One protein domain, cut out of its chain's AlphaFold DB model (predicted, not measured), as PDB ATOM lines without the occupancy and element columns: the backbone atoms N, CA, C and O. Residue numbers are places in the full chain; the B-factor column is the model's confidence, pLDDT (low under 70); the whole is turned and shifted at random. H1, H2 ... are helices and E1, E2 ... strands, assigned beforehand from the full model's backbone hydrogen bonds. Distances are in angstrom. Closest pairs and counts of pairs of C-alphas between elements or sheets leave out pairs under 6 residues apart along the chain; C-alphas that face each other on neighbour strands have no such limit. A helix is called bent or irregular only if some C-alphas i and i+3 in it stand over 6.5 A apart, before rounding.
ATOM      1  N   LYS A  48      31.881 -49.204 120.430       88.06
ATOM      2  CA  LYS A  48      32.610 -48.115 121.098       88.06
ATOM      3  C   LYS A  48      33.023 -46.995 120.131       88.06
ATOM      4  O   LYS A  48      32.824 -45.831 120.455       88.06
ATOM      5  N   ASP A  49      33.507 -47.323 118.934       88.00
ATOM      6  CA  ASP A  49      33.924 -46.329 117.933       88.00
ATOM      7  C   ASP A  49      32.725 -45.539 117.399       88.00
ATOM      8  O   ASP A  49      32.807 -44.324 117.216       88.00
ATOM      9  N   VAL A  50      31.591 -46.224 117.199       91.94
ATOM     10  CA  VAL A  50      30.315 -45.585 116.841       91.94
ATOM     11  C   VAL A  50      29.906 -44.601 117.931       91.94
ATOM     12  O   VAL A  50      29.645 -43.436 117.632       91.94
ATOM     13  N   PHE A  51      29.898 -45.046 119.189       93.75
ATOM     14  CA  PHE A  51      29.538 -44.202 120.323       93.75
ATOM     15  C   PHE A  51      30.436 -42.962 120.421       93.75
ATOM     16  O   PHE A  51      29.923 -41.850 120.472       93.75
ATOM     17  N   ILE A  52      31.761 -43.129 120.356       93.06
ATOM     18  CA  ILE A  52      32.724 -42.018 120.431       93.06
ATOM     19  C   ILE A  52      32.518 -41.030 119.277       93.06
ATOM     20  O   ILE A  52      32.491 -39.818 119.500       93.06
ATOM     21  N   ALA A  53      32.342 -41.520 118.045       94.38
ATOM     22  CA  ALA A  53      32.151 -40.656 116.882       94.38
ATOM     23  C   ALA A  53      30.887 -39.798 117.002       94.38
ATOM     24  O   ALA A  53      30.938 -38.591 116.757       94.38
ATOM     25  N   TYR A  54      29.771 -40.402 117.412       95.44
ATOM     26  CA  TYR A  54      28.525 -39.669 117.611       95.44
ATOM     27  C   TYR A  54      28.560 -38.770 118.847       95.44
ATOM     28  O   TYR A  54      28.055 -37.659 118.767       95.44
ATOM     29  N   ALA A  55      29.211 -39.166 119.942       96.06
ATOM     30  CA  ALA A  55      29.384 -38.309 121.115       96.06
ATOM     31  C   ALA A  55      30.185 -37.039 120.775       96.06
ATOM     32  O   ALA A  55      29.732 -35.931 121.059       96.06
ATOM     33  N   CYS A  56      31.320 -37.177 120.076       96.06
ATOM     34  CA  CYS A  56      32.107 -36.035 119.594       96.06
ATOM     35  C   CYS A  56      31.309 -35.143 118.632       96.06
ATOM     36  O   CYS A  56      31.366 -33.914 118.727       96.06
ATOM     37  N   ALA A  57      30.562 -35.744 117.703       95.31
ATOM     38  CA  ALA A  57      29.733 -35.005 116.755       95.31
ATOM     39  C   ALA A  57      28.605 -34.238 117.459       95.31
ATOM     40  O   ALA A  57      28.436 -33.047 117.202       95.31
ATOM     41  N   SER A  58      27.886 -34.884 118.379       95.94
ATOM     42  CA  SER A  58      26.822 -34.272 119.179       95.94
ATOM     43  C   SER A  58      27.350 -33.138 120.048       95.94
ATOM     44  O   SER A  58      26.761 -32.060 120.055       95.94
ATOM     45  N   TYR A  59      28.499 -33.325 120.705       97.31
ATOM     46  CA  TYR A  59      29.152 -32.260 121.467       97.31
ATOM     47  C   TYR A  59      29.534 -31.074 120.570       97.31
ATOM     48  O   TYR A  59      29.254 -29.925 120.901       97.31
ATOM     49  N   THR A  60      30.100 -31.345 119.390       96.06
ATOM     50  CA  THR A  60      30.429 -30.300 118.408       96.06
ATOM     51  C   THR A  60      29.178 -29.528 117.981       96.06
ATOM     52  O   THR A  60      29.192 -28.300 117.967       96.06
ATOM     53  N   ILE A  61      28.087 -30.228 117.652       95.75
ATOM     54  CA  ILE A  61      26.804 -29.613 117.278       95.75
ATOM     55  C   ILE A  61      26.285 -28.729 118.412       95.75
ATOM     56  O   ILE A  61      25.922 -27.577 118.174       95.75
ATOM     57  N   TRP A  62      26.288 -29.242 119.642       96.31
ATOM     58  CA  TRP A  62      25.832 -28.508 120.815       96.31
ATOM     59  C   TRP A  62      26.635 -27.219 121.033       96.31
ATOM     60  O   TRP A  62      26.036 -26.154 121.191       96.31
ATOM     61  N   VAL A  63      27.969 -27.267 120.940       96.00
ATOM     62  CA  VAL A  63      28.822 -26.067 121.041       96.00
ATOM     63  C   VAL A  63      28.546 -25.079 119.902       96.00
ATOM     64  O   VAL A  63      28.486 -23.877 120.149       96.00
ATOM     65  N   LEU A  64      28.337 -25.543 118.667       93.69
ATOM     66  CA  LEU A  64      28.035 -24.667 117.525       93.69
ATOM     67  C   LEU A  64      26.714 -23.913 117.706       93.69
ATOM     68  O   LEU A  64      26.678 -22.694 117.534       93.69
ATOM     69  N   ILE A  65      25.650 -24.624 118.085       93.62
ATOM     70  CA  ILE A  65      24.338 -24.034 118.388       93.62
ATOM     71  C   ILE A  65      24.483 -23.020 119.526       93.62
ATOM     72  O   ILE A  65      24.022 -21.882 119.423       93.62
ATOM     73  N   SER A  66      25.198 -23.411 120.578       94.31
ATOM     74  CA  SER A  66      25.430 -22.569 121.749       94.31
ATOM     75  C   SER A  66      26.271 -21.338 121.431       94.31
ATOM     76  O   SER A  66      26.028 -20.287 122.004       94.31
ATOM     77  N   THR A  67      27.204 -21.416 120.481       92.56
ATOM     78  CA  THR A  67      27.989 -20.260 120.019       92.56
ATOM     79  C   THR A  67      27.087 -19.220 119.357       92.56
ATOM     80  O   THR A  67      27.224 -18.029 119.619       92.56
ATOM     81  N   VAL A  68      26.131 -19.650 118.526       91.06
ATOM     82  CA  VAL A  68      25.164 -18.731 117.900       91.06
ATOM     83  C   VAL A  68      24.256 -18.099 118.958       91.06
ATOM     84  O   VAL A  68      24.054 -16.886 118.931       91.06
ATOM     85  N   ALA A  69      23.769 -18.897 119.914       92.88
ATOM     86  CA  ALA A  69      22.993 -18.408 121.055       92.88
ATOM     87  C   ALA A  69      23.792 -17.411 121.914       92.88
ATOM     88  O   ALA A  69      23.269 -16.369 122.298       92.88
ATOM     89  N   TRP A  70      25.071 -17.703 122.160       93.12
ATOM     90  CA  TRP A  70      25.989 -16.861 122.920       93.12
ATOM     91  C   TRP A  70      26.207 -15.518 122.246       93.12
ATOM     92  O   TRP A  70      26.077 -14.492 122.903       93.12
ATOM     93  N   ILE A  71      26.446 -15.500 120.932       89.31
ATOM     94  CA  ILE A  71      26.624 -14.249 120.185       89.31
ATOM     95  C   ILE A  71      25.353 -13.393 120.258       89.31
ATOM     96  O   ILE A  71      25.455 -12.178 120.382       89.31
ATOM     97  N   SER A  72      24.158 -13.990 120.205       90.06
ATOM     98  CA  SER A  72      22.881 -13.260 120.260       90.06
ATOM     99  C   SER A  72      22.359 -12.983 121.676       90.06
ATOM    100  O   SER A  72      21.215 -12.534 121.831       90.06
ATOM    101  N   HIS A  73      23.164 -13.261 122.708       92.44
ATOM    102  CA  HIS A  73      22.799 -13.154 124.126       92.44
ATOM    103  C   HIS A  73      21.494 -13.895 124.466       92.44
ATOM    104  O   HIS A  73      20.722 -13.460 125.325       92.44
ATOM    105  N   LEU A  74      21.198 -14.997 123.771       92.19
ATOM    106  CA  LEU A  74      19.911 -15.683 123.883       92.19
ATOM    107  C   LEU A  74      19.663 -16.203 125.301       92.19
ATOM    108  O   LEU A  74      18.541 -16.106 125.785       92.19
ATOM    109  N   GLY A  75      20.695 -16.688 125.990       92.00
ATOM    110  CA  GLY A  75      20.545 -17.174 127.361       92.00
ATOM    111  C   GLY A  75      20.252 -16.077 128.385       92.00
ATOM    112  O   GLY A  75      19.598 -16.342 129.390       92.00
ATOM    113  N   TYR A  76      20.669 -14.835 128.122       91.94
ATOM    114  CA  TYR A  76      20.267 -13.684 128.934       91.94
ATOM    115  C   TYR A  76      18.805 -13.307 128.663       91.94
ATOM    116  O   TYR A  76      18.035 -13.072 129.588       91.94
ATOM    117  N   ARG A  77      18.397 -13.306 127.386       91.94
ATOM    118  CA  ARG A  77      17.025 -12.974 126.967       91.94
ATOM    119  C   ARG A  77      15.994 -14.030 127.362       91.94
ATOM    120  O   ARG A  77      14.818 -13.708 127.501       91.94
ATOM    121  N   VAL A  78      16.428 -15.283 127.485       93.00
ATOM    122  CA  VAL A  78      15.580 -16.452 127.730       93.00
ATOM    123  C   VAL A  78      16.260 -17.348 128.781       93.00
ATOM    124  O   VAL A  78      16.906 -18.338 128.430       93.00
ATOM    125  N   PRO A  79      16.144 -17.014 130.083       93.44
ATOM    126  CA  PRO A  79      16.928 -17.653 131.145       93.44
ATOM    127  C   PRO A  79      16.746 -19.168 131.278       93.44
ATOM    128  O   PRO A  79      17.700 -19.875 131.595       93.44
ATOM    129  N   TRP A  80      15.558 -19.696 130.973       93.88
ATOM    130  CA  TRP A  80      15.297 -21.138 131.033       93.88
ATOM    131  C   TRP A  80      16.116 -21.949 130.012       93.88
ATOM    132  O   TRP A  80      16.289 -23.153 130.191       93.88
ATOM    133  N   LEU A  81      16.666 -21.309 128.970       92.81
ATOM    134  CA  LEU A  81      17.566 -21.959 128.012       92.81
ATOM    135  C   LEU A  81      18.999 -22.107 128.533       92.81
ATOM    136  O   LEU A  81      19.723 -22.952 128.013       92.81
ATOM    137  N   GLN A  82      19.425 -21.328 129.536       93.12
ATOM    138  CA  GLN A  82      20.799 -21.348 130.061       93.12
ATOM    139  C   GLN A  82      21.332 -22.748 130.414       93.12
ATOM    140  O   GLN A  82      22.461 -23.036 130.018       93.12
ATOM    141  N   PRO A  83      20.582 -23.640 131.100       93.00
ATOM    142  CA  PRO A  83      21.069 -24.993 131.389       93.00
ATOM    143  C   PRO A  83      21.206 -25.884 130.143       93.00
ATOM    144  O   PRO A  83      21.897 -26.897 130.193       93.00
ATOM    145  N   LEU A  84      20.566 -25.528 129.025       92.19
ATOM    146  CA  LEU A  84      20.530 -26.339 127.802       92.19
ATOM    147  C   LEU A  84      21.625 -25.965 126.793       92.19
ATOM    148  O   LEU A  84      21.852 -26.702 125.831       92.19
ATOM    149  N   ILE A  85      22.307 -24.836 126.986       92.69
ATOM    150  CA  ILE A  85      23.281 -24.282 126.039       92.69
ATOM    151  C   ILE A  85      24.627 -24.015 126.712       92.69
ATOM    152  O   ILE A  85      24.720 -23.609 127.869       92.69
ATOM    153  N   ALA A  86      25.698 -24.241 125.961       91.19
ATOM    154  CA  ALA A  86      27.069 -24.061 126.410       91.19
ATOM    155  C   ALA A  86      27.330 -22.609 126.836       91.19
ATOM    156  O   ALA A  86      26.801 -21.664 126.238       91.19
ATOM    157  N   ALA A  87      28.159 -22.430 127.868       90.75
ATOM    158  CA  ALA A  87      28.488 -21.121 128.440       90.75
ATOM    159  C   ALA A  87      27.259 -20.242 128.752       90.75
ATOM    160  O   ALA A  87      27.292 -19.028 128.552       90.75
ATOM    161  N   LYS A  88      26.151 -20.864 129.185       91.62
ATOM    162  CA  LYS A  88      24.845 -20.234 129.451       91.62
ATOM    163  C   LYS A  88      24.241 -19.484 128.258       91.62
ATOM    164  O   LYS A  88      23.187 -18.887 128.412       91.62
ATOM    165  N   GLY A  89      24.869 -19.487 127.079       87.81
ATOM    166  CA  GLY A  89      24.405 -18.765 125.894       87.81
ATOM    167  C   GLY A  89      24.452 -17.243 126.004       87.81
ATOM    168  O   GLY A  89      23.633 -16.580 125.367       87.81
ATOM    169  N   TYR A  90      25.371 -16.692 126.801       89.25
ATOM    170  CA  TYR A  90      25.749 -15.271 126.803       89.25
ATOM    171  C   TYR A  90      27.066 -15.065 127.588       89.25
ATOM    172  O   TYR A  90      27.410 -15.911 128.421       89.25
ATOM    173  N   PRO A  91      27.813 -13.963 127.367       86.38
ATOM    174  CA  PRO A  91      29.012 -13.628 128.144       86.38
ATOM    175  C   PRO A  91      28.655 -13.258 129.594       86.38
ATOM    176  O   PRO A  91      28.543 -12.089 129.942       86.38
ATOM    177  N   SER A  92      28.452 -14.266 130.447       80.62
ATOM    178  CA  SER A  92      27.967 -14.085 131.828       80.62
ATOM    179  C   SER A  92      29.041 -13.713 132.858       80.62
ATOM    180  O   SER A  92      28.715 -13.432 134.009       80.62
ATOM    181  N   ASN A  93      30.319 -13.734 132.470       83.19
ATOM    182  CA  ASN A  93      31.411 -13.385 133.373       83.19
ATOM    183  C   ASN A  93      31.391 -11.902 133.725       83.19
ATOM    184  O   ASN A  93      30.948 -11.063 132.939       83.19
ATOM    185  N   ARG A  94      31.955 -11.575 134.893       84.19
ATOM    186  CA  ARG A  94      32.142 -10.189 135.320       84.19
ATOM    187  C   ARG A  94      32.888  -9.412 134.235       84.19
ATOM    188  O   ARG A  94      34.004  -9.778 133.862       84.19
ATOM    189  N   SER A  95      32.260  -8.341 133.759       83.06
ATOM    190  CA  SER A  95      32.834  -7.470 132.743       83.06
ATOM    191  C   SER A  95      34.141  -6.844 133.221       83.06
ATOM    192  O   SER A  95      34.305  -6.546 134.408       83.06
ATOM    193  N   CYS A  96      35.051  -6.602 132.279       82.38
ATOM    194  CA  CYS A  96      36.243  -5.807 132.547       82.38
ATOM    195  C   CYS A  96      35.829  -4.389 132.986       82.38
ATOM    196  O   CYS A  96      34.810  -3.889 132.492       82.38
ATOM    197  N   PRO A  97      36.582  -3.736 133.889       80.12
ATOM    198  CA  PRO A  97      36.310  -2.369 134.313       80.12
ATOM    199  C   PRO A  97      36.175  -1.394 133.141       80.12
ATOM    200  O   PRO A  97      36.809  -1.536 132.093       80.12
ATOM    201  N   GLU A  98      35.337  -0.382 133.338       75.38
ATOM    202  CA  GLU A  98      35.054   0.636 132.331       75.38
ATOM    203  C   GLU A  98      36.307   1.445 131.977       75.38
ATOM    204  O   GLU A  98      37.151   1.706 132.832       75.38
ATOM    205  N   GLY A  99      36.464   1.796 130.698       70.38
ATOM    206  CA  GLY A  99      37.627   2.544 130.203       70.38
ATOM    207  C   GLY A  99      38.938   1.748 130.130       70.38
ATOM    208  O   GLY A  99      39.911   2.228 129.551       70.38
ATOM    209  N   LYS A 100      38.987   0.509 130.636       82.06
ATOM    210  CA  LYS A 100      40.211  -0.305 130.687       82.06
ATOM    211  C   LYS A 100      40.295  -1.341 129.567       82.06
ATOM    212  O   LYS A 100      40.310  -2.551 129.790       82.06
ATOM    213  N   ILE A 101      40.421  -0.859 128.332       81.44
ATOM    214  CA  ILE A 101      40.554  -1.699 127.125       81.44
ATOM    215  C   ILE A 101      41.755  -2.661 127.219       81.44
ATOM    216  O   ILE A 101      41.689  -3.795 126.746       81.44
ATOM    217  N   TRP A 102      42.849  -2.243 127.859       85.62
ATOM    218  CA  TRP A 102      44.022  -3.103 128.026       85.62
ATOM    219  C   TRP A 102      43.749  -4.326 128.910       85.62
ATOM    220  O   TRP A 102      44.216  -5.418 128.596       85.62
ATOM    221  N   GLU A 103      42.945  -4.179 129.967       86.19
ATOM    222  CA  GLU A 103      42.534  -5.317 130.799       86.19
ATOM    223  C   GLU A 103      41.675  -6.294 129.989       86.19
ATOM    224  O   GLU A 103      41.896  -7.499 130.058       86.19
ATOM    225  N   PHE A 104      40.790  -5.795 129.117       86.25
ATOM    226  CA  PHE A 104      40.042  -6.650 128.193       86.25
ATOM    227  C   PHE A 104      40.962  -7.491 127.297       86.25
ATOM    228  O   PHE A 104      40.735  -8.696 127.153       86.25
ATOM    229  N   PHE A 105      42.012  -6.895 126.723       87.69
ATOM    230  CA  PHE A 105      42.982  -7.651 125.929       87.69
ATOM    231  C   PHE A 105      43.780  -8.635 126.783       87.69
ATOM    232  O   PHE A 105      43.906  -9.797 126.403       87.69
ATOM    233  N   LYS A 106      44.278  -8.209 127.945       89.88
ATOM    234  CA  LYS A 106      45.051  -9.058 128.859       89.88
ATOM    235  C   LYS A 106      44.278 -10.315 129.273       89.88
ATOM    236  O   LYS A 106      44.862 -11.391 129.326       89.88
ATOM    237  N   GLU A 107      42.981 -10.181 129.528       87.88
ATOM    238  CA  GLU A 107      42.122 -11.279 129.980       87.88
ATOM    239  C   GLU A 107      41.671 -12.196 128.830       87.88
ATOM    240  O   GLU A 107      41.617 -13.414 128.995       87.88
ATOM    241  N   ASN A 108      41.364 -11.641 127.651       89.62
ATOM    242  CA  ASN A 108      40.760 -12.412 126.555       89.62
ATOM    243  C   ASN A 108      41.749 -12.872 125.473       89.62
ATOM    244  O   ASN A 108      41.468 -13.841 124.770       89.62
ATOM    245  N   VAL A 109      42.898 -12.211 125.288       90.00
ATOM    246  CA  VAL A 109      43.879 -12.610 124.258       90.00
ATOM    247  C   VAL A 109      44.491 -13.984 124.554       90.00
ATOM    248  O   VAL A 109      44.519 -14.800 123.632       90.00
ATOM    249  N   PRO A 110      44.933 -14.313 125.785       90.94
ATOM    250  CA  PRO A 110      45.486 -15.637 126.073       90.94
ATOM    251  C   PRO A 110      44.482 -16.766 125.812       90.94
ATOM    252  O   PRO A 110      44.810 -17.751 125.150       90.94
ATOM    253  N   THR A 111      43.231 -16.603 126.252       88.06
ATOM    254  CA  THR A 111      42.166 -17.595 126.032       88.06
ATOM    255  C   THR A 111      41.784 -17.691 124.552       88.06
ATOM    256  O   THR A 111      41.602 -18.795 124.033       88.06
ATOM    257  N   ALA A 112      41.759 -16.569 123.825       87.81
ATOM    258  CA  ALA A 112      41.576 -16.567 122.376       87.81
ATOM    259  C   ALA A 112      42.718 -17.297 121.652       87.81
ATOM    260  O   ALA A 112      42.460 -18.033 120.701       87.81
ATOM    261  N   LEU A 113      43.972 -17.153 122.093       89.00
ATOM    262  CA  LEU A 113      45.115 -17.869 121.514       89.00
ATOM    263  C   LEU A 113      45.010 -19.383 121.724       89.00
ATOM    264  O   LEU A 113      45.288 -20.134 120.789       89.00
ATOM    265  N   VAL A 114      44.536 -19.837 122.888       90.06
ATOM    266  CA  VAL A 114      44.261 -21.265 123.153       90.06
ATOM    267  C   VAL A 114      43.205 -21.830 122.196       90.06
ATOM    268  O   VAL A 114      43.256 -23.007 121.846       90.06
ATOM    269  N   PHE A 115      42.284 -21.006 121.700       88.19
ATOM    270  CA  PHE A 115      41.349 -21.401 120.646       88.19
ATOM    271  C   PHE A 115      41.960 -21.314 119.234       88.19
ATOM    272  O   PHE A 115      41.890 -22.268 118.452       88.19
ATOM    273  N   VAL A 116      42.585 -20.186 118.895       86.31
ATOM    274  CA  VAL A 116      43.045 -19.871 117.534       86.31
ATOM    275  C   VAL A 116      44.275 -20.682 117.127       86.31
ATOM    276  O   VAL A 116      44.356 -21.118 115.971       86.31
ATOM    277  N   LEU A 117      45.232 -20.904 118.036       88.06
ATOM    278  CA  LEU A 117      46.484 -21.597 117.721       88.06
ATOM    279  C   LEU A 117      46.241 -23.061 117.334       88.06
ATOM    280  O   LEU A 117      46.654 -23.431 116.231       88.06
ATOM    281  N   PRO A 118      45.516 -23.892 118.112       88.69
ATOM    282  CA  PRO A 118      45.229 -25.265 117.701       88.69
ATOM    283  C   PRO A 118      44.432 -25.322 116.398       88.69
ATOM    284  O   PRO A 118      44.753 -26.117 115.517       88.69
ATOM    285  N   HIS A 119      43.454 -24.429 116.211       84.81
ATOM    286  CA  HIS A 119      42.658 -24.373 114.981       84.81
ATOM    287  C   HIS A 119      43.512 -24.068 113.736       84.81
ATOM    288  O   HIS A 119      43.283 -24.623 112.659       84.81
ATOM    289  N   SER A 120      44.529 -23.216 113.887       85.06
ATOM    290  CA  SER A 120      45.424 -22.800 112.801       85.06
ATOM    291  C   SER A 120      46.546 -23.807 112.535       85.06
ATOM    292  O   SER A 120      46.907 -24.056 111.382       85.06
ATOM    293  N   LEU A 121      47.106 -24.402 113.592       88.69
ATOM    294  CA  LEU A 121      48.259 -25.297 113.511       88.69
ATOM    295  C   LEU A 121      47.856 -26.746 113.230       88.69
ATOM    296  O   LEU A 121      48.553 -27.435 112.484       88.69
ATOM    297  N   LEU A 122      46.726 -27.210 113.759       90.31
ATOM    298  CA  LEU A 122      46.265 -28.594 113.659       90.31
ATOM    299  C   LEU A 122      45.107 -28.713 112.668       90.31
ATOM    300  O   LEU A 122      44.040 -29.220 112.980       90.31
ATOM    301  N   THR A 123      45.316 -28.242 111.438       87.56
ATOM    302  CA  THR A 123      44.287 -28.307 110.384       87.56
ATOM    303  C   THR A 123      43.782 -29.742 110.144       87.56
ATOM    304  O   THR A 123      44.545 -30.697 110.337       87.56
ATOM    305  N   PRO A 124      42.564 -29.933 109.589       86.88
ATOM    306  CA  PRO A 124      42.029 -31.268 109.303       86.88
ATOM    307  C   PRO A 124      42.957 -32.132 108.444       86.88
ATOM    308  O   PRO A 124      42.974 -33.350 108.578       86.88
ATOM    309  N   LYS A 125      43.750 -31.510 107.558       87.44
ATOM    310  CA  LYS A 125      44.746 -32.209 106.736       87.44
ATOM    311  C   LYS A 125      45.894 -32.760 107.579       87.44
ATOM    312  O   LYS A 125      46.215 -33.931 107.437       87.44
ATOM    313  N   ARG A 126      46.473 -31.938 108.462       90.25
ATOM    314  CA  ARG A 126      47.570 -32.349 109.353       90.25
ATOM    315  C   ARG A 126      47.110 -33.433 110.323       90.25
ATOM    316  O   ARG A 126      47.759 -34.464 110.435       90.25
ATOM    317  N   LEU A 127      45.942 -33.253 110.940       91.31
ATOM    318  CA  LEU A 127      45.373 -34.268 111.829       91.31
ATOM    319  C   LEU A 127      45.001 -35.554 111.088       91.31
ATOM    320  O   LEU A 127      45.116 -36.628 111.660       91.31
ATOM    321  N   ARG A 128      44.609 -35.484 109.810       90.50
ATOM    322  CA  ARG A 128      44.419 -36.683 108.981       90.50
ATOM    323  C   ARG A 128      45.732 -37.412 108.693       90.50
ATOM    324  O   ARG A 128      45.715 -38.632 108.598       90.50
ATOM    325  N   THR A 129      46.848 -36.701 108.553       92.69
ATOM    326  CA  THR A 129      48.172 -37.327 108.407       92.69
ATOM    327  C   THR A 129      48.595 -38.053 109.685       92.69
ATOM    328  O   THR A 129      49.136 -39.146 109.595       92.69
ATOM    329  N   ILE A 130      48.311 -37.480 110.860       93.88
ATOM    330  CA  ILE A 130      48.728 -38.037 112.159       93.88
ATOM    331  C   ILE A 130      47.778 -39.150 112.634       93.88
ATOM    332  O   ILE A 130      48.218 -40.214 113.047       93.88
ATOM    333  N   PHE A 131      46.464 -38.920 112.555       92.19
ATOM    334  CA  PHE A 131      45.425 -39.785 113.137       92.19
ATOM    335  C   PHE A 131      44.573 -40.511 112.082       92.19
ATOM    336  O   PHE A 131      43.494 -41.037 112.375       92.19
ATOM    337  N   GLY A 132      45.016 -40.504 110.823       91.62
ATOM    338  CA  GLY A 132      44.346 -41.189 109.723       91.62
ATOM    339  C   GLY A 132      42.887 -40.752 109.555       91.62
ATOM    340  O   GLY A 132      42.555 -39.566 109.478       91.62
ATOM    341  N   ARG A 133      41.986 -41.737 109.502       90.00
ATOM    342  CA  ARG A 133      40.550 -41.532 109.251       90.00
ATOM    343  C   ARG A 133      39.826 -40.705 110.323       90.00
ATOM    344  O   ARG A 133      38.788 -40.124 110.025       90.00
ATOM    345  N   HIS A 134      40.381 -40.598 111.532       91.75
ATOM    346  CA  HIS A 134      39.781 -39.855 112.647       91.75
ATOM    347  C   HIS A 134      40.149 -38.363 112.649       91.75
ATOM    348  O   HIS A 134      39.572 -37.590 113.410       91.75
ATOM    349  N   GLY A 135      41.067 -37.923 111.780       91.81
ATOM    350  CA  GLY A 135      41.634 -36.573 111.834       91.81
ATOM    351  C   GLY A 135      40.609 -35.434 111.791       91.81
ATOM    352  O   GLY A 135      40.766 -34.443 112.500       91.81
ATOM    353  N   ARG A 136      39.528 -35.566 111.008       92.00
ATOM    354  CA  ARG A 136      38.469 -34.540 110.946       92.00
ATOM    355  C   ARG A 136      37.561 -34.549 112.179       92.00
ATOM    356  O   ARG A 136      37.163 -33.482 112.630       92.00
ATOM    357  N   LEU A 137      37.267 -35.727 112.729       94.50
ATOM    358  CA  LEU A 137      36.493 -35.861 113.963       94.50
ATOM    359  C   LEU A 137      37.250 -35.229 115.138       94.50
ATOM    360  O   LEU A 137      36.688 -34.410 115.861       94.50
ATOM    361  N   LEU A 138      38.541 -35.547 115.266       94.06
ATOM    362  CA  LEU A 138      39.417 -34.987 116.296       94.06
ATOM    363  C   LEU A 138      39.579 -33.474 116.149       94.06
ATOM    364  O   LEU A 138      39.517 -32.762 117.145       94.06
ATOM    365  N   TYR A 139      39.719 -32.974 114.917       93.69
ATOM    366  CA  TYR A 139      39.748 -31.535 114.656       93.69
ATOM    367  C   TYR A 139      38.511 -30.825 115.207       93.69
ATOM    368  O   TYR A 139      38.633 -29.829 115.915       93.69
ATOM    369  N   ASN A 140      37.323 -31.335 114.872       94.25
ATOM    370  CA  ASN A 140      36.066 -30.726 115.289       94.25
ATOM    371  C   ASN A 140      35.865 -30.829 116.803       94.25
ATOM    372  O   ASN A 140      35.478 -29.839 117.416       94.25
ATOM    373  N   GLY A 141      36.195 -31.976 117.407       94.94
ATOM    374  CA  GLY A 141      36.149 -32.153 118.858       94.94
ATOM    375  C   GLY A 141      37.081 -31.182 119.586       94.94
ATOM    376  O   GLY A 141      36.636 -30.448 120.463       94.94
ATOM    377  N   MET A 142      38.347 -31.100 119.167       95.19
ATOM    378  CA  MET A 142      39.321 -30.140 119.697       95.19
ATOM    379  C   MET A 142      38.824 -28.698 119.545       95.19
ATOM    380  O   MET A 142      38.829 -27.953 120.518       95.19
ATOM    381  N   ALA A 143      38.369 -28.312 118.348       92.94
ATOM    382  CA  ALA A 143      37.863 -26.966 118.089       92.94
ATOM    383  C   ALA A 143      36.626 -26.638 118.938       92.94
ATOM    384  O   ALA A 143      36.496 -25.511 119.403       92.94
ATOM    385  N   ALA A 144      35.734 -27.606 119.165       95.12
ATOM    386  CA  ALA A 144      34.568 -27.437 120.025       95.12
ATOM    387  C   ALA A 144      34.964 -27.281 121.499       95.12
ATOM    388  O   ALA A 144      34.424 -26.419 122.184       95.12
ATOM    389  N   VAL A 145      35.922 -28.072 121.994       95.62
ATOM    390  CA  VAL A 145      36.416 -27.963 123.377       95.62
ATOM    391  C   VAL A 145      37.076 -26.610 123.615       95.62
ATOM    392  O   VAL A 145      36.710 -25.915 124.562       95.62
ATOM    393  N   THR A 146      38.009 -26.203 122.752       94.56
ATOM    394  CA  THR A 146      38.719 -24.930 122.931       94.56
ATOM    395  C   THR A 146      37.795 -23.728 122.742       94.56
ATOM    396  O   THR A 146      37.921 -22.755 123.483       94.56
ATOM    397  N   LEU A 147      36.815 -23.804 121.832       93.25
ATOM    398  CA  LEU A 147      35.782 -22.773 121.694       93.25
ATOM    399  C   LEU A 147      34.889 -22.699 122.932       93.25
ATOM    400  O   LEU A 147      34.638 -21.609 123.430       93.25
ATOM    401  N   HIS A 148      34.427 -23.834 123.455       94.69
ATOM    402  CA  HIS A 148      33.580 -23.853 124.647       94.69
ATOM    403  C   HIS A 148      34.303 -23.243 125.855       94.69
ATOM    404  O   HIS A 148      33.733 -22.395 126.538       94.69
ATOM    405  N   MET A 149      35.576 -23.591 126.068       93.38
ATOM    406  CA  MET A 149      36.385 -22.988 127.133       93.38
ATOM    407  C   MET A 149      36.584 -21.484 126.929       93.38
ATOM    408  O   MET A 149      36.486 -20.720 127.888       93.38
ATOM    409  N   PHE A 150      36.798 -21.037 125.688       92.69
ATOM    410  CA  PHE A 150      36.864 -19.609 125.376       92.69
ATOM    411  C   PHE A 150      35.551 -18.898 125.729       92.69
ATOM    412  O   PHE A 150      35.575 -17.900 126.440       92.69
ATOM    413  N   LEU A 151      34.399 -19.440 125.322       92.69
ATOM    414  CA  LEU A 151      33.086 -18.854 125.623       92.69
ATOM    415  C   LEU A 151      32.791 -18.805 127.131       92.69
ATOM    416  O   LEU A 151      32.177 -17.850 127.603       92.69
ATOM    417  N   LEU A 152      33.237 -19.818 127.881       92.06
ATOM    418  CA  LEU A 152      33.099 -19.887 129.339       92.06
ATOM    419  C   LEU A 152      33.988 -18.892 130.077       92.06
ATOM    420  O   LEU A 152      33.619 -18.456 131.162       92.06
ATOM    421  N   THR A 153      35.155 -18.556 129.531       92.19
ATOM    422  CA  THR A 153      36.156 -17.706 130.200       92.19
ATOM    423  C   THR A 153      36.162 -16.269 129.691       92.19
ATOM    424  O   THR A 153      36.750 -15.399 130.330       92.19
ATOM    425  N   PHE A 154      35.477 -16.000 128.578       90.75
ATOM    426  CA  PHE A 154      35.400 -14.680 127.971       90.75
ATOM    427  C   PHE A 154      34.854 -13.641 128.951       90.75
ATOM    428  O   PHE A 154      33.754 -13.803 129.492       90.75
ATOM    429  N   LYS A 155      35.599 -12.554 129.148       89.94
ATOM    430  CA  LYS A 155      35.182 -11.408 129.959       89.94
ATOM    431  C   LYS A 155      34.748 -10.271 129.036       89.94
ATOM    432  O   LYS A 155      35.604  -9.707 128.347       89.94
ATOM    433  N   PRO A 156      33.455  -9.907 129.012       86.69
ATOM    434  CA  PRO A 156      32.983  -8.839 128.145       86.69
ATOM    435  C   PRO A 156      33.581  -7.490 128.553       86.69
ATOM    436  O   PRO A 156      33.883  -7.235 129.721       86.69
ATOM    437  N   LEU A 157      33.752  -6.604 127.575       83.69
ATOM    438  CA  LEU A 157      34.120  -5.217 127.830       83.69
ATOM    439  C   LEU A 157      32.893  -4.479 128.380       83.69
ATOM    440  O   LEU A 157      31.874  -4.402 127.686       83.69
ATOM    441  N   LYS A 158      32.977  -3.905 129.588       82.31
ATOM    442  CA  LYS A 158      31.944  -2.969 130.051       82.31
ATOM    443  C   LYS A 158      31.996  -1.746 129.141       82.31
ATOM    444  O   LYS A 158      33.002  -1.041 129.096       82.31
ATOM    445  N   SER A 159      30.947  -1.560 128.356       76.62
ATOM    446  CA  SER A 159      30.912  -0.564 127.294       76.62
ATOM    447  C   SER A 159      29.491  -0.034 127.119       76.62
ATOM    448  O   SER A 159      28.544  -0.738 127.485       76.62
ATOM    449  N   PRO A 160      29.330   1.202 126.615       76.25
ATOM    450  CA  PRO A 160      28.017   1.810 126.486       76.25
ATOM    451  C   PRO A 160      27.126   0.986 125.558       76.25
ATOM    452  O   PRO A 160      27.589   0.383 124.579       76.25
ATOM    453  N   VAL A 161      25.834   0.986 125.876       81.38
ATOM    454  CA  VAL A 161      24.798   0.534 124.952       81.38
ATOM    455  C   VAL A 161      24.793   1.506 123.781       81.38
ATOM    456  O   VAL A 161      24.687   2.712 123.969       81.38
ATOM    457  N   LEU A 162      24.970   0.977 122.575       74.94
ATOM    458  CA  LEU A 162      24.946   1.778 121.353       74.94
ATOM    459  C   LEU A 162      23.564   1.800 120.716       74.94
ATOM    460  O   LEU A 162      23.247   2.725 119.977       74.94
ATOM    461  N   MET A 163      22.788   0.739 120.925       76.69
ATOM    462  CA  MET A 163      21.527   0.548 120.231       76.69
ATOM    463  C   MET A 163      20.689  -0.522 120.924       76.69
ATOM    464  O   MET A 163      21.196  -1.585 121.296       76.69
ATOM    465  N   GLU A 164      19.386  -0.277 120.991       85.31
ATOM    466  CA  GLU A 164      18.384  -1.313 121.205       85.31
ATOM    467  C   GLU A 164      17.693  -1.637 119.883       85.31
ATOM    468  O   GLU A 164      17.382  -0.749 119.089       85.31
ATOM    469  N   LEU A 165      17.470  -2.922 119.612       84.81
ATOM    470  CA  LEU A 165      16.734  -3.318 118.420       84.81
ATOM    471  C   LEU A 165      15.286  -2.815 118.513       84.81
ATOM    472  O   LEU A 165      14.614  -3.124 119.502       84.81
ATOM    473  N   PRO A 166      14.760  -2.154 117.463       84.88
ATOM    474  CA  PRO A 166      13.388  -1.652 117.419       84.88
ATOM    475  C   PRO A 166      12.394  -2.789 117.116       84.88
ATOM    476  O   PRO A 166      11.571  -2.713 116.208       84.88
ATOM    477  N   ILE A 167      12.518  -3.905 117.835       84.81
ATOM    478  CA  ILE A 167      11.711  -5.115 117.683       84.81
ATOM    479  C   ILE A 167      11.284  -5.554 119.075       84.81
ATOM    480  O   ILE A 167      12.106  -5.633 119.988       84.81
ATOM    481  N   LYS A 168      10.003  -5.894 119.230       89.81
ATOM    482  CA  LYS A 168       9.471  -6.413 120.489       89.81
ATOM    483  C   LYS A 168      10.264  -7.648 120.946       89.81
ATOM    484  O   LYS A 168      10.514  -8.557 120.146       89.81
ATOM    485  N   LYS A 169      10.645  -7.694 122.226       90.69
ATOM    486  CA  LYS A 169      11.538  -8.728 122.786       90.69
ATOM    487  C   LYS A 169      11.014 -10.142 122.532       90.69
ATOM    488  O   LYS A 169      11.787 -11.021 122.163       90.69
ATOM    489  N   GLU A 170       9.709 -10.359 122.654       92.25
ATOM    490  CA  GLU A 170       9.072 -11.667 122.475       92.25
ATOM    491  C   GLU A 170       9.178 -12.140 121.023       92.25
ATOM    492  O   GLU A 170       9.566 -13.280 120.772       92.25
ATOM    493  N   ILE A 171       8.921 -11.243 120.063       90.62
ATOM    494  CA  ILE A 171       9.028 -11.532 118.626       90.62
ATOM    495  C   ILE A 171      10.476 -11.865 118.275       90.62
ATOM    496  O   ILE A 171      10.748 -12.845 117.574       90.62
ATOM    497  N   HIS A 172      11.424 -11.084 118.793       90.81
ATOM    498  CA  HIS A 172      12.836 -11.318 118.537       90.81
ATOM    499  C   HIS A 172      13.328 -12.625 119.180       90.81
ATOM    500  O   HIS A 172      14.083 -13.370 118.549       90.81
ATOM    501  N   ASN A 173      12.881 -12.946 120.395       92.56
ATOM    502  CA  ASN A 173      13.202 -14.198 121.083       92.56
ATOM    503  C   ASN A 173      12.641 -15.406 120.328       92.56
ATOM    504  O   ASN A 173      13.400 -16.320 120.004       92.56
ATOM    505  N   PHE A 174      11.354 -15.379 119.975       91.81
ATOM    506  CA  PHE A 174      10.710 -16.436 119.194       91.81
ATOM    507  C   PHE A 174      11.413 -16.653 117.851       91.81
ATOM    508  O   PHE A 174      11.749 -17.784 117.498       91.81
ATOM    509  N   THR A 175      11.713 -15.567 117.133       89.62
ATOM    510  CA  THR A 175      12.446 -15.622 115.861       89.62
ATOM    511  C   THR A 175      13.851 -16.194 116.051       89.62
ATOM    512  O   THR A 175      14.281 -17.039 115.267       89.62
ATOM    513  N   SER A 176      14.561 -15.790 117.109       91.12
ATOM    514  CA  SER A 176      15.914 -16.280 117.402       91.12
ATOM    515  C   SER A 176      15.932 -17.783 117.671       91.12
ATOM    516  O   SER A 176      16.729 -18.505 117.072       91.12
ATOM    517  N   ILE A 177      15.026 -18.261 118.529       92.75
ATOM    518  CA  ILE A 177      14.903 -19.681 118.880       92.75
ATOM    519  C   ILE A 177      14.503 -20.491 117.647       92.75
ATOM    520  O   ILE A 177      15.178 -21.460 117.303       92.75
ATOM    521  N   SER A 178      13.451 -20.066 116.945       91.81
ATOM    522  CA  SER A 178      12.926 -20.779 115.777       91.81
ATOM    523  C   SER A 178      13.972 -20.895 114.673       91.81
ATOM    524  O   SER A 178      14.152 -21.969 114.095       91.81
ATOM    525  N   MET A 179      14.721 -19.821 114.409       90.75
ATOM    526  CA  MET A 179      15.776 -19.846 113.400       90.75
ATOM    527  C   MET A 179      16.967 -20.702 113.806       90.75
ATOM    528  O   MET A 179      17.508 -21.417 112.960       90.75
ATOM    529  N   LEU A 180      17.360 -20.673 115.080       91.31
ATOM    530  CA  LEU A 180      18.440 -21.515 115.581       91.31
ATOM    531  C   LEU A 180      18.066 -23.002 115.514       91.31
ATOM    532  O   LEU A 180      18.862 -23.808 115.030       91.31
ATOM    533  N   LEU A 181      16.841 -23.360 115.911       92.38
ATOM    534  CA  LEU A 181      16.317 -24.725 115.800       92.38
ATOM    535  C   LEU A 181      16.199 -25.169 114.340       92.38
ATOM    536  O   LEU A 181      16.601 -26.282 114.003       92.38
ATOM    537  N   CYS A 182      15.711 -24.301 113.451       92.12
ATOM    538  CA  CYS A 182      15.621 -24.590 112.021       92.12
ATOM    539  C   CYS A 182      17.009 -24.814 111.399       92.12
ATOM    540  O   CYS A 182      17.205 -25.775 110.652       92.12
ATOM    541  N   ALA A 183      17.996 -23.981 111.745       91.50
ATOM    542  CA  ALA A 183      19.374 -24.136 111.289       91.50
ATOM    543  C   ALA A 183      20.011 -25.427 111.824       91.50
ATOM    544  O   ALA A 183      20.621 -26.168 111.050       91.50
ATOM    545  N   ALA A 184      19.814 -25.739 113.108       93.25
ATOM    546  CA  ALA A 184      20.266 -26.986 113.720       93.25
ATOM    547  C   ALA A 184      19.633 -28.211 113.042       93.25
ATOM    548  O   ALA A 184      20.335 -29.148 112.660       93.25
ATOM    549  N   TYR A 185      18.320 -28.180 112.810       94.62
ATOM    550  CA  TYR A 185      17.598 -29.237 112.108       94.62
ATOM    551  C   TYR A 185      18.116 -29.427 110.677       94.62
ATOM    552  O   TYR A 185      18.435 -30.548 110.272       94.62
ATOM    553  N   ALA A 186      18.245 -28.339 109.912       94.19
ATOM    554  CA  ALA A 186      18.760 -28.371 108.546       94.19
ATOM    555  C   ALA A 186      20.203 -28.894 108.489       94.19
ATOM    556  O   ALA A 186      20.549 -29.649 107.579       94.19
ATOM    557  N   PHE A 187      21.030 -28.527 109.469       94.62
ATOM    558  CA  PHE A 187      22.391 -29.026 109.618       94.62
ATOM    559  C   PHE A 187      22.400 -30.532 109.881       94.62
ATOM    560  O   PHE A 187      22.994 -31.275 109.108       94.62
ATOM    561  N   CYS A 188      21.684 -31.015 110.896       94.62
ATOM    562  CA  CYS A 188      21.653 -32.438 111.252       94.62
ATOM    563  C   CYS A 188      21.045 -33.335 110.158       94.62
ATOM    564  O   CYS A 188      21.407 -34.509 110.051       94.62
ATOM    565  N   ARG A 189      20.128 -32.799 109.340       94.56
ATOM    566  CA  ARG A 189      19.504 -33.516 108.215       94.56
ATOM    567  C   ARG A 189      20.343 -33.521 106.940       94.56
ATOM    568  O   ARG A 189      20.090 -34.359 106.076       94.56
ATOM    569  N   ALA A 190      21.295 -32.603 106.781       93.06
ATOM    570  CA  ALA A 190      22.102 -32.559 105.571       93.06
ATOM    571  C   ALA A 190      23.075 -33.757 105.532       93.06
ATOM    572  O   ALA A 190      23.836 -33.965 106.481       93.06
ATOM    573  N   PRO A 191      23.081 -34.556 104.451       88.19
ATOM    574  CA  PRO A 191      23.854 -35.794 104.407       88.19
ATOM    575  C   PRO A 191      25.370 -35.551 104.459       88.19
ATOM    576  O   PRO A 191      26.111 -36.389 104.973       88.19
ATOM    577  N   GLU A 192      25.847 -34.395 103.992       93.56
ATOM    578  CA  GLU A 192      27.261 -34.027 104.063       93.56
ATOM    579  C   GLU A 192      27.710 -33.631 105.484       93.56
ATOM    580  O   GLU A 192      28.911 -33.558 105.744       93.56
ATOM    581  N   THR A 193      26.788 -33.386 106.422       94.44
ATOM    582  CA  THR A 193      27.118 -32.948 107.790       94.44
ATOM    583  C   THR A 193      27.918 -33.988 108.553       94.44
ATOM    584  O   THR A 193      28.897 -33.653 109.215       94.44
ATOM    585  N   TYR A 194      27.575 -35.265 108.431       93.75
ATOM    586  CA  TYR A 194      28.311 -36.323 109.125       93.75
ATOM    587  C   TYR A 194      29.711 -36.538 108.534       93.75
ATOM    588  O   TYR A 194      30.628 -36.932 109.255       93.75
ATOM    589  N   ASP A 195      29.933 -36.198 107.261       92.56
ATOM    590  CA  ASP A 195      31.286 -36.111 106.701       92.56
ATOM    591  C   ASP A 195      32.014 -34.841 107.175       92.56
ATOM    592  O   ASP A 195      33.191 -34.898 107.533       92.56
ATOM    593  N   MET A 196      31.309 -33.707 107.271       92.38
ATOM    594  CA  MET A 196      31.822 -32.430 107.789       92.38
ATOM    595  C   MET A 196      32.316 -32.563 109.234       92.38
ATOM    596  O   MET A 196      33.391 -32.054 109.567       92.38
ATOM    597  N   LEU A 197      31.563 -33.292 110.059       94.25
ATOM    598  CA  LEU A 197      31.880 -33.598 111.452       94.25
ATOM    599  C   LEU A 197      32.938 -34.703 111.594       94.25
ATOM    600  O   LEU A 197      33.504 -34.859 112.669       94.25
ATOM    601  N   GLY A 198      33.265 -35.424 110.517       92.62
ATOM    602  CA  GLY A 198      34.261 -36.499 110.519       92.62
ATOM    603  C   GLY A 198      33.728 -37.869 110.948       92.62
ATOM    604  O   GLY A 198      34.507 -38.813 111.027       92.62
ATOM    605  N   VAL A 199      32.418 -38.015 111.170       94.25
ATOM    606  CA  VAL A 199      31.772 -39.291 111.527       94.25
ATOM    607  C   VAL A 199      31.893 -40.299 110.389       94.25
ATOM    608  O   VAL A 199      32.318 -41.430 110.623       94.25
ATOM    609  N   ASN A 200      31.590 -39.894 109.150       92.94
ATOM    610  CA  ASN A 200      31.627 -40.811 108.006       92.94
ATOM    611  C   ASN A 200      33.039 -41.364 107.776       92.94
ATOM    612  O   ASN A 200      33.220 -42.572 107.676       92.94
ATOM    613  N   SER A 201      34.051 -40.491 107.789       90.19
ATOM    614  CA  SER A 201      35.452 -40.917 107.682       90.19
ATOM    615  C   SER A 201      35.902 -41.782 108.866       90.19
ATOM    616  O   SER A 201      36.482 -42.841 108.644       90.19
ATOM    617  N   SER A 202      35.572 -41.401 110.103       91.06
ATOM    618  CA  SER A 202      35.915 -42.156 111.319       91.06
ATOM    619  C   SER A 202      35.350 -43.581 111.319       91.06
ATOM    620  O   SER A 202      36.039 -44.517 111.719       91.06
ATOM    621  N   LEU A 203      34.111 -43.752 110.854       92.69
ATOM    622  CA  LEU A 203      33.408 -45.040 110.827       92.69
ATOM    623  C   LEU A 203      33.548 -45.776 109.486       92.69
ATOM    624  O   LEU A 203      32.844 -46.755 109.261       92.69
ATOM    625  N   SER A 204      34.413 -45.297 108.583       89.12
ATOM    626  CA  SER A 204      34.561 -45.827 107.219       89.12
ATOM    627  C   SER A 204      33.227 -45.945 106.456       89.12
ATOM    628  O   SER A 204      33.054 -46.832 105.622       89.12
ATOM    629  N   ARG A 205      32.271 -45.051 106.729       86.19
ATOM    630  CA  ARG A 205      30.980 -44.998 106.036       86.19
ATOM    631  C   ARG A 205      31.116 -44.211 104.737       86.19
ATOM    632  O   ARG A 205      31.675 -43.113 104.713       86.19
ATOM    633  N   GLY A 206      30.570 -44.766 103.658       81.31
ATOM    634  CA  GLY A 206      30.352 -44.025 102.419       81.31
ATOM    635  C   GLY A 206      29.318 -42.910 102.607       81.31
ATOM    636  O   GLY A 206      28.554 -42.906 103.569       81.31
ATOM    637  N   GLY A 207      29.291 -41.949 101.687       82.94
ATOM    638  CA  GLY A 207      28.280 -40.897 101.683       82.94
ATOM    639  C   GLY A 207      28.717 -39.636 100.941       82.94
ATOM    640  O   GLY A 207      29.859 -39.543 100.473       82.94
ATOM    641  N   PRO A 208      27.812 -38.651 100.825       87.88
ATOM    642  CA  PRO A 208      28.123 -37.358 100.236       87.88
ATOM    643  C   PRO A 208      29.277 -36.672 100.974       87.88
ATOM    644  O   PRO A 208      29.257 -36.523 102.195       87.88
ATOM    645  N   ARG A 209      30.301 -36.260 100.220       87.38
ATOM    646  CA  ARG A 209      31.476 -35.590 100.783       87.38
ATOM    647  C   ARG A 209      31.166 -34.140 101.123       87.38
ATOM    648  O   ARG A 209      30.596 -33.404 100.318       87.38
ATOM    649  N   ALA A 210      31.639 -33.716 102.284       83.75
ATOM    650  CA  ALA A 210      31.598 -32.338 102.719       83.75
ATOM    651  C   ALA A 210      32.491 -31.443 101.841       83.75
ATOM    652  O   ALA A 210      33.574 -31.867 101.413       83.75
ATOM    653  N   PRO A 211      32.100 -30.174 101.617       81.31
ATOM    654  CA  PRO A 211      32.940 -29.208 100.925       81.31
ATOM    655  C   PRO A 211      34.347 -29.117 101.534       81.31
ATOM    656  O   PRO A 211      34.534 -29.037 102.754       81.31
ATOM    657  N   ALA A 212      35.360 -29.122 100.668       76.38
ATOM    658  CA  ALA A 212      36.751 -29.105 101.096       76.38
ATOM    659  C   ALA A 212      37.124 -27.771 101.766       76.38
ATOM    660  O   ALA A 212      36.968 -26.701 101.172       76.38
ATOM    661  N   ASN A 213      37.739 -27.853 102.950       74.88
ATOM    662  CA  ASN A 213      38.194 -26.716 103.768       74.88
ATOM    663  C   ASN A 213      37.065 -25.793 104.260       74.88
ATOM    664  O   ASN A 213      37.311 -24.614 104.512       74.88
ATOM    665  N   MET A 214      35.831 -26.287 104.347       84.94
ATOM    666  CA  MET A 214      34.743 -25.576 105.013       84.94
ATOM    667  C   MET A 214      34.699 -25.977 106.489       84.94
ATOM    668  O   MET A 214      34.857 -27.151 106.824       84.94
ATOM    669  N   ASP A 215      34.539 -24.981 107.345       85.69
ATOM    670  CA  ASP A 215      34.312 -25.105 108.779       85.69
ATOM    671  C   ASP A 215      32.832 -25.383 109.082       85.69
ATOM    672  O   ASP A 215      31.939 -25.058 108.295       85.69
ATOM    673  N   ALA A 216      32.572 -26.001 110.234       89.00
ATOM    674  CA  ALA A 216      31.240 -26.481 110.586       89.00
ATOM    675  C   ALA A 216      30.222 -25.345 110.800       89.00
ATOM    676  O   ALA A 216      29.066 -25.496 110.409       89.00
ATOM    677  N   ILE A 217      30.637 -24.191 111.340       87.50
ATOM    678  CA  ILE A 217      29.733 -23.043 111.520       87.50
ATOM    679  C   ILE A 217      29.329 -22.428 110.173       87.50
ATOM    680  O   ILE A 217      28.148 -22.164 109.948       87.50
ATOM    681  N   THR A 218      30.266 -22.301 109.228       88.25
ATOM    682  CA  THR A 218      29.938 -21.890 107.855       88.25
ATOM    683  C   THR A 218      29.007 -22.904 107.184       88.25
ATOM    684  O   THR A 218      28.050 -22.506 106.520       88.25
ATOM    685  N   TRP A 219      29.223 -24.209 107.387       92.19
ATOM    686  CA  TRP A 219      28.324 -25.248 106.867       92.19
ATOM    687  C   TRP A 219      26.906 -25.145 107.446       92.19
ATOM    688  O   TRP A 219      25.941 -25.273 106.697       92.19
ATOM    689  N   MET A 220      26.756 -24.819 108.732       91.44
ATOM    690  CA  MET A 220      25.447 -24.545 109.341       91.44
ATOM    691  C   MET A 220      24.727 -23.373 108.669       91.44
ATOM    692  O   MET A 220      23.542 -23.488 108.350       91.44
ATOM    693  N   GLY A 221      25.448 -22.296 108.344       89.12
ATOM    694  CA  GLY A 221      24.907 -21.199 107.537       89.12
ATOM    695  C   GLY A 221      24.456 -21.644 106.139       89.12
ATOM    696  O   GLY A 221      23.374 -21.263 105.686       89.12
ATOM    697  N   VAL A 222      25.238 -22.499 105.470       90.75
ATOM    698  CA  VAL A 222      24.872 -23.082 104.166       90.75
ATOM    699  C   VAL A 222      23.602 -23.926 104.278       90.75
ATOM    700  O   VAL A 222      22.729 -23.816 103.420       90.75
ATOM    701  N   CYS A 223      23.473 -24.756 105.312       92.00
ATOM    702  CA  CYS A 223      22.291 -25.587 105.545       92.00
ATOM    703  C   CYS A 223      21.034 -24.744 105.792       92.00
ATOM    704  O   CYS A 223      19.996 -25.021 105.188       92.00
ATOM    705  N   ALA A 224      21.135 -23.693 106.610       90.50
ATOM    706  CA  ALA A 224      20.038 -22.754 106.846       90.50
ATOM    707  C   ALA A 224      19.581 -22.078 105.542       90.50
ATOM    708  O   ALA A 224      18.388 -22.064 105.233       90.50
ATOM    709  N   TRP A 225      20.527 -21.607 104.723       90.50
ATOM    710  CA  TRP A 225      20.225 -21.038 103.407       90.50
ATOM    711  C   TRP A 225      19.610 -22.065 102.446       90.50
ATOM    712  O   TRP A 225      18.601 -21.782 101.811       90.50
ATOM    713  N   ARG A 226      20.153 -23.285 102.356       90.75
ATOM    714  CA  ARG A 226      19.595 -24.344 101.492       90.75
ATOM    715  C   ARG A 226      18.153 -24.692 101.855       90.75
ATOM    716  O   ARG A 226      17.389 -25.079 100.975       90.75
ATOM    717  N   LYS A 227      17.798 -24.602 103.139       90.44
ATOM    718  CA  LYS A 227      16.460 -24.941 103.626       90.44
ATOM    719  C   LYS A 227      15.464 -23.790 103.471       90.44
ATOM    720  O   LYS A 227      14.331 -24.055 103.090       90.44
ATOM    721  N   GLY A 228      15.872 -22.555 103.770       85.12
ATOM    722  CA  GLY A 228      14.983 -21.384 103.800       85.12
ATOM    723  C   GLY A 228      15.208 -20.354 102.688       85.12
ATOM    724  O   GLY A 228      14.603 -19.286 102.715       85.12
ATOM    725  N   GLY A 229      16.105 -20.621 101.740       88.31
ATOM    726  CA  GLY A 229      16.473 -19.684 100.681       88.31
ATOM    727  C   GLY A 229      17.031 -18.366 101.224       88.31
ATOM    728  O   GLY A 229      17.690 -18.319 102.267       88.31
ATOM    729  N   VAL A 230      16.752 -17.277 100.503       85.94
ATOM    730  CA  VAL A 230      17.169 -15.909 100.860       85.94
ATOM    731  C   VAL A 230      16.690 -15.532 102.265       85.94
ATOM    732  O   VAL A 230      17.490 -15.078 103.080       85.94
ATOM    733  N   TRP A 231      15.423 -15.811 102.582       83.88
ATOM    734  CA  TRP A 231      14.831 -15.522 103.888       83.88
ATOM    735  C   TRP A 231      15.476 -16.320 105.018       83.88
ATOM    736  O   TRP A 231      15.790 -15.749 106.058       83.88
ATOM    737  N   GLY A 232      15.766 -17.606 104.803       84.44
ATOM    738  CA  GLY A 232      16.489 -18.427 105.776       84.44
ATOM    739  C   GLY A 232      17.880 -17.878 106.087       84.44
ATOM    740  O   GLY A 232      18.284 -17.841 107.247       84.44
ATOM    741  N   PHE A 233      18.595 -17.387 105.071       84.50
ATOM    742  CA  PHE A 233      19.898 -16.751 105.261       84.50
ATOM    743  C   PHE A 233      19.796 -15.414 106.004       84.50
ATOM    744  O   PHE A 233      20.542 -15.201 106.960       84.50
ATOM    745  N   ILE A 234      18.873 -14.534 105.605       83.12
ATOM    746  CA  ILE A 234      18.671 -13.221 106.240       83.12
ATOM    747  C   ILE A 234      18.205 -13.390 107.690       83.12
ATOM    748  O   ILE A 234      18.735 -12.745 108.590       83.12
ATOM    749  N   ALA A 235      17.259 -14.287 107.957       82.19
ATOM    750  CA  ALA A 235      16.753 -14.512 109.304       82.19
ATOM    751  C   ALA A 235      17.824 -15.139 110.212       82.19
ATOM    752  O   ALA A 235      17.993 -14.704 111.353       82.19
ATOM    753  N   PHE A 236      18.603 -16.103 109.705       82.75
ATOM    754  CA  PHE A 236      19.667 -16.757 110.473       82.75
ATOM    755  C   PHE A 236      20.886 -15.850 110.702       82.75
ATOM    756  O   PHE A 236      21.379 -15.715 111.817       82.75
ATOM    757  N   THR A 237      21.393 -15.208 109.649       80.62
ATOM    758  CA  THR A 237      22.638 -14.428 109.729       80.62
ATOM    759  C   THR A 237      22.403 -12.947 109.984       80.62
ATOM    760  O   THR A 237      23.275 -12.288 110.539       80.62
ATOM    761  N   GLY A 238      21.259 -12.399 109.591       77.38
ATOM    762  CA  GLY A 238      20.934 -10.980 109.699       77.38
ATOM    763  C   GLY A 238      20.248 -10.621 111.004       77.38
ATOM    764  O   GLY A 238      20.733  -9.723 111.683       77.38
ATOM    765  N   LEU A 239      19.166 -11.330 111.344       79.69
ATOM    766  CA  LEU A 239      18.254 -10.953 112.428       79.69
ATOM    767  C   LEU A 239      18.511 -11.720 113.734       79.69
ATOM    768  O   LEU A 239      18.851 -11.116 114.742       79.69
ATOM    769  N   SER A 240      18.423 -13.053 113.709       80.44
ATOM    770  CA  SER A 240      18.472 -13.902 114.919       80.44
ATOM    771  C   SER A 240      19.806 -13.898 115.669       80.44
ATOM    772  O   SER A 240      19.865 -14.283 116.838       80.44
ATOM    773  N   ILE A 241      20.888 -13.480 115.007       83.31
ATOM    774  CA  ILE A 241      22.213 -13.398 115.621       83.31
ATOM    775  C   ILE A 241      22.467 -12.041 116.294       83.31
ATOM    776  O   ILE A 241      23.495 -11.874 116.949       83.31
ATOM    777  N   LEU A 242      21.602 -11.039 116.120       85.19
ATOM    778  CA  LEU A 242      21.742  -9.750 116.803       85.19
ATOM    779  C   LEU A 242      21.268  -9.880 118.261       85.19
ATOM    780  O   LEU A 242      20.314 -10.608 118.526       85.19
ATOM    781  N   PRO A 243      21.932  -9.233 119.232       84.94
ATOM    782  CA  PRO A 243      21.409  -9.165 120.583       84.94
ATOM    783  C   PRO A 243      20.318  -8.085 120.632       84.94
ATOM    784  O   PRO A 243      20.319  -7.160 119.823       84.94
ATOM    785  N   GLN A 244      19.377  -8.191 121.573       86.25
ATOM    786  CA  GLN A 244      18.338  -7.162 121.736       86.25
ATOM    787  C   GLN A 244      18.947  -5.791 122.053       86.25
ATOM    788  O   GLN A 244      18.528  -4.784 121.496       86.25
ATOM    789  N   THR A 245      19.949  -5.793 122.925       87.00
ATOM    790  CA  THR A 245      20.714  -4.619 123.334       87.00
ATOM    791  C   THR A 245      22.140  -4.827 122.842       87.00
ATOM    792  O   THR A 245      22.766  -5.838 123.171       87.00
ATOM    793  N   LEU A 246      22.628  -3.913 122.010       83.75
ATOM    794  CA  LEU A 246      23.930  -3.986 121.358       83.75
ATOM    795  C   LEU A 246      24.897  -3.016 122.039       83.75
ATOM    796  O   LEU A 246      24.691  -1.802 122.018       83.75
TER     797      LEU A 246
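Overview. This is residues 48 to 246 of the 427 residues of an uncharacterized protein of Bathycoccus prasinos (UniProt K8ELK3). Four long helices stand side by side in a row, H5, H6, H1 and H7, with H1 in the middle and a bent helix, H10, packed across H7. The short helices H2, H3 and H4 gather beside the last part of H1, and H9 packs near its beginning. The printed part has 199 residues, with ten named helices and one named strand in the order H1, H2, H3, H4, H5, H6, E1, H7, H8, H9, H10; its class is mostly helix. It is compact, with a radius of gyration of the C-alphas of 17.8 A, and spans 51 by 39 by 27 A.

Arrangement. Begin with H1, residues 48 to 71. Its residues 62 to 71 alone touch H4, residues 86 to 89, where the C-alphas of Trp 70 and Gly 89 are the closest, 3.9 A apart. H2, residues 74 to 77, touches H4 too, with the closest C-alphas, those of Gly 75 and Gly 89, 4.4 A apart. H3, residues 79 to 84, touches H2 only at the corner, at the C-alphas of Gly 75 and Gln 82, 5.0 A apart. Next look at H6, residues 124 to 153, which touches H1 with residues 137 to 151 alone, closest at the C-alphas of Thr 60 and Ala 144, 5.3 A; the two run the same way at a steep tilt of 41 degrees. H5, residues 101 to 121, forms a helical hairpin with H6, at a shallow tilt of 17 degrees, opposite ways, with the closest C-alphas those of Phe 115 and Thr 146, 5.0 A. H5 and H1 are apart. H7, residues 169 to 189, touches H1 at a shallow tilt of 27 degrees, opposite ways; the C-alphas of Ile 65 and Ala 184 are closest, 6.9 A. H8, residues 193 to 196, is close to H1 but not clearly touching, at Ala 57 and Tyr 194, whose C-alphas are 7.9 A apart. H9, residues 199 to 202, touches H6 at the C-alphas of His 134 and Ser 202, 4.7 A, the closest. H10, residues 216 to 239, was assigned as one helix by its hydrogen bonds but is bent, with C-alphas 227 and 230 9.5 A apart; its arms are H10a, residues 216 to 227, and H10b, residues 230 to 239. H10a touches H7 about perpendicular, at 81 degrees, closest at the C-alphas of Ala 183 and Ala 224, 4.7 A. H10b touches H7 at a steep tilt of 55 degrees, opposite ways, closest at the C-alphas of Met 179 and Phe 236, 5.8 A. E1, residues 161 to 164, pairs with no named strand, but its residues 163 to 164 pair antiparallel with residues 245 to 246. Every O i to N i+4 pair is within hydrogen-bond range in H1, H7 and H10a; the count is 14 of 17 in H5, 21 of 26 in H6, 5 of 6 in H10b and 0 of 2 in H3, where 2 of 3 O i to N i+3 pairs are within range, while H2, H4, H8 and H9 are too short for an i+4 pair.

Along the chain. Find C-alpha 48 at (32.610, -48.115, 121.098); from there H1 runs 34.4 A to C-alpha 71. H5 covers 28.3 A, and H6 begins at C-alpha 124 at (42.029, -31.268, 109.303) and covers 25.6 A, with a kink of 137 degrees near residue 131. H6 is irregular, with C-alphas 130 and 133 9.4 A apart; H3 and H5 are only just irregular, with C-alphas 80 and 83 7.0 A apart and C-alphas 107 and 110 6.8 A apart. H7 covers 29.8 A, and H10b ends at C-alpha 239 at (18.254, -10.953, 112.428).

Size, cuts and confidence. The two C-alphas farthest apart are those of Gly 99 and Gly 206, 54.7 A. The printed part has no cut. The links H4 to H5 and H9 to H10 are long, with 11 and 13 residues. The mean pLDDT of the printed part is 89.2, and no printed residue is under 70.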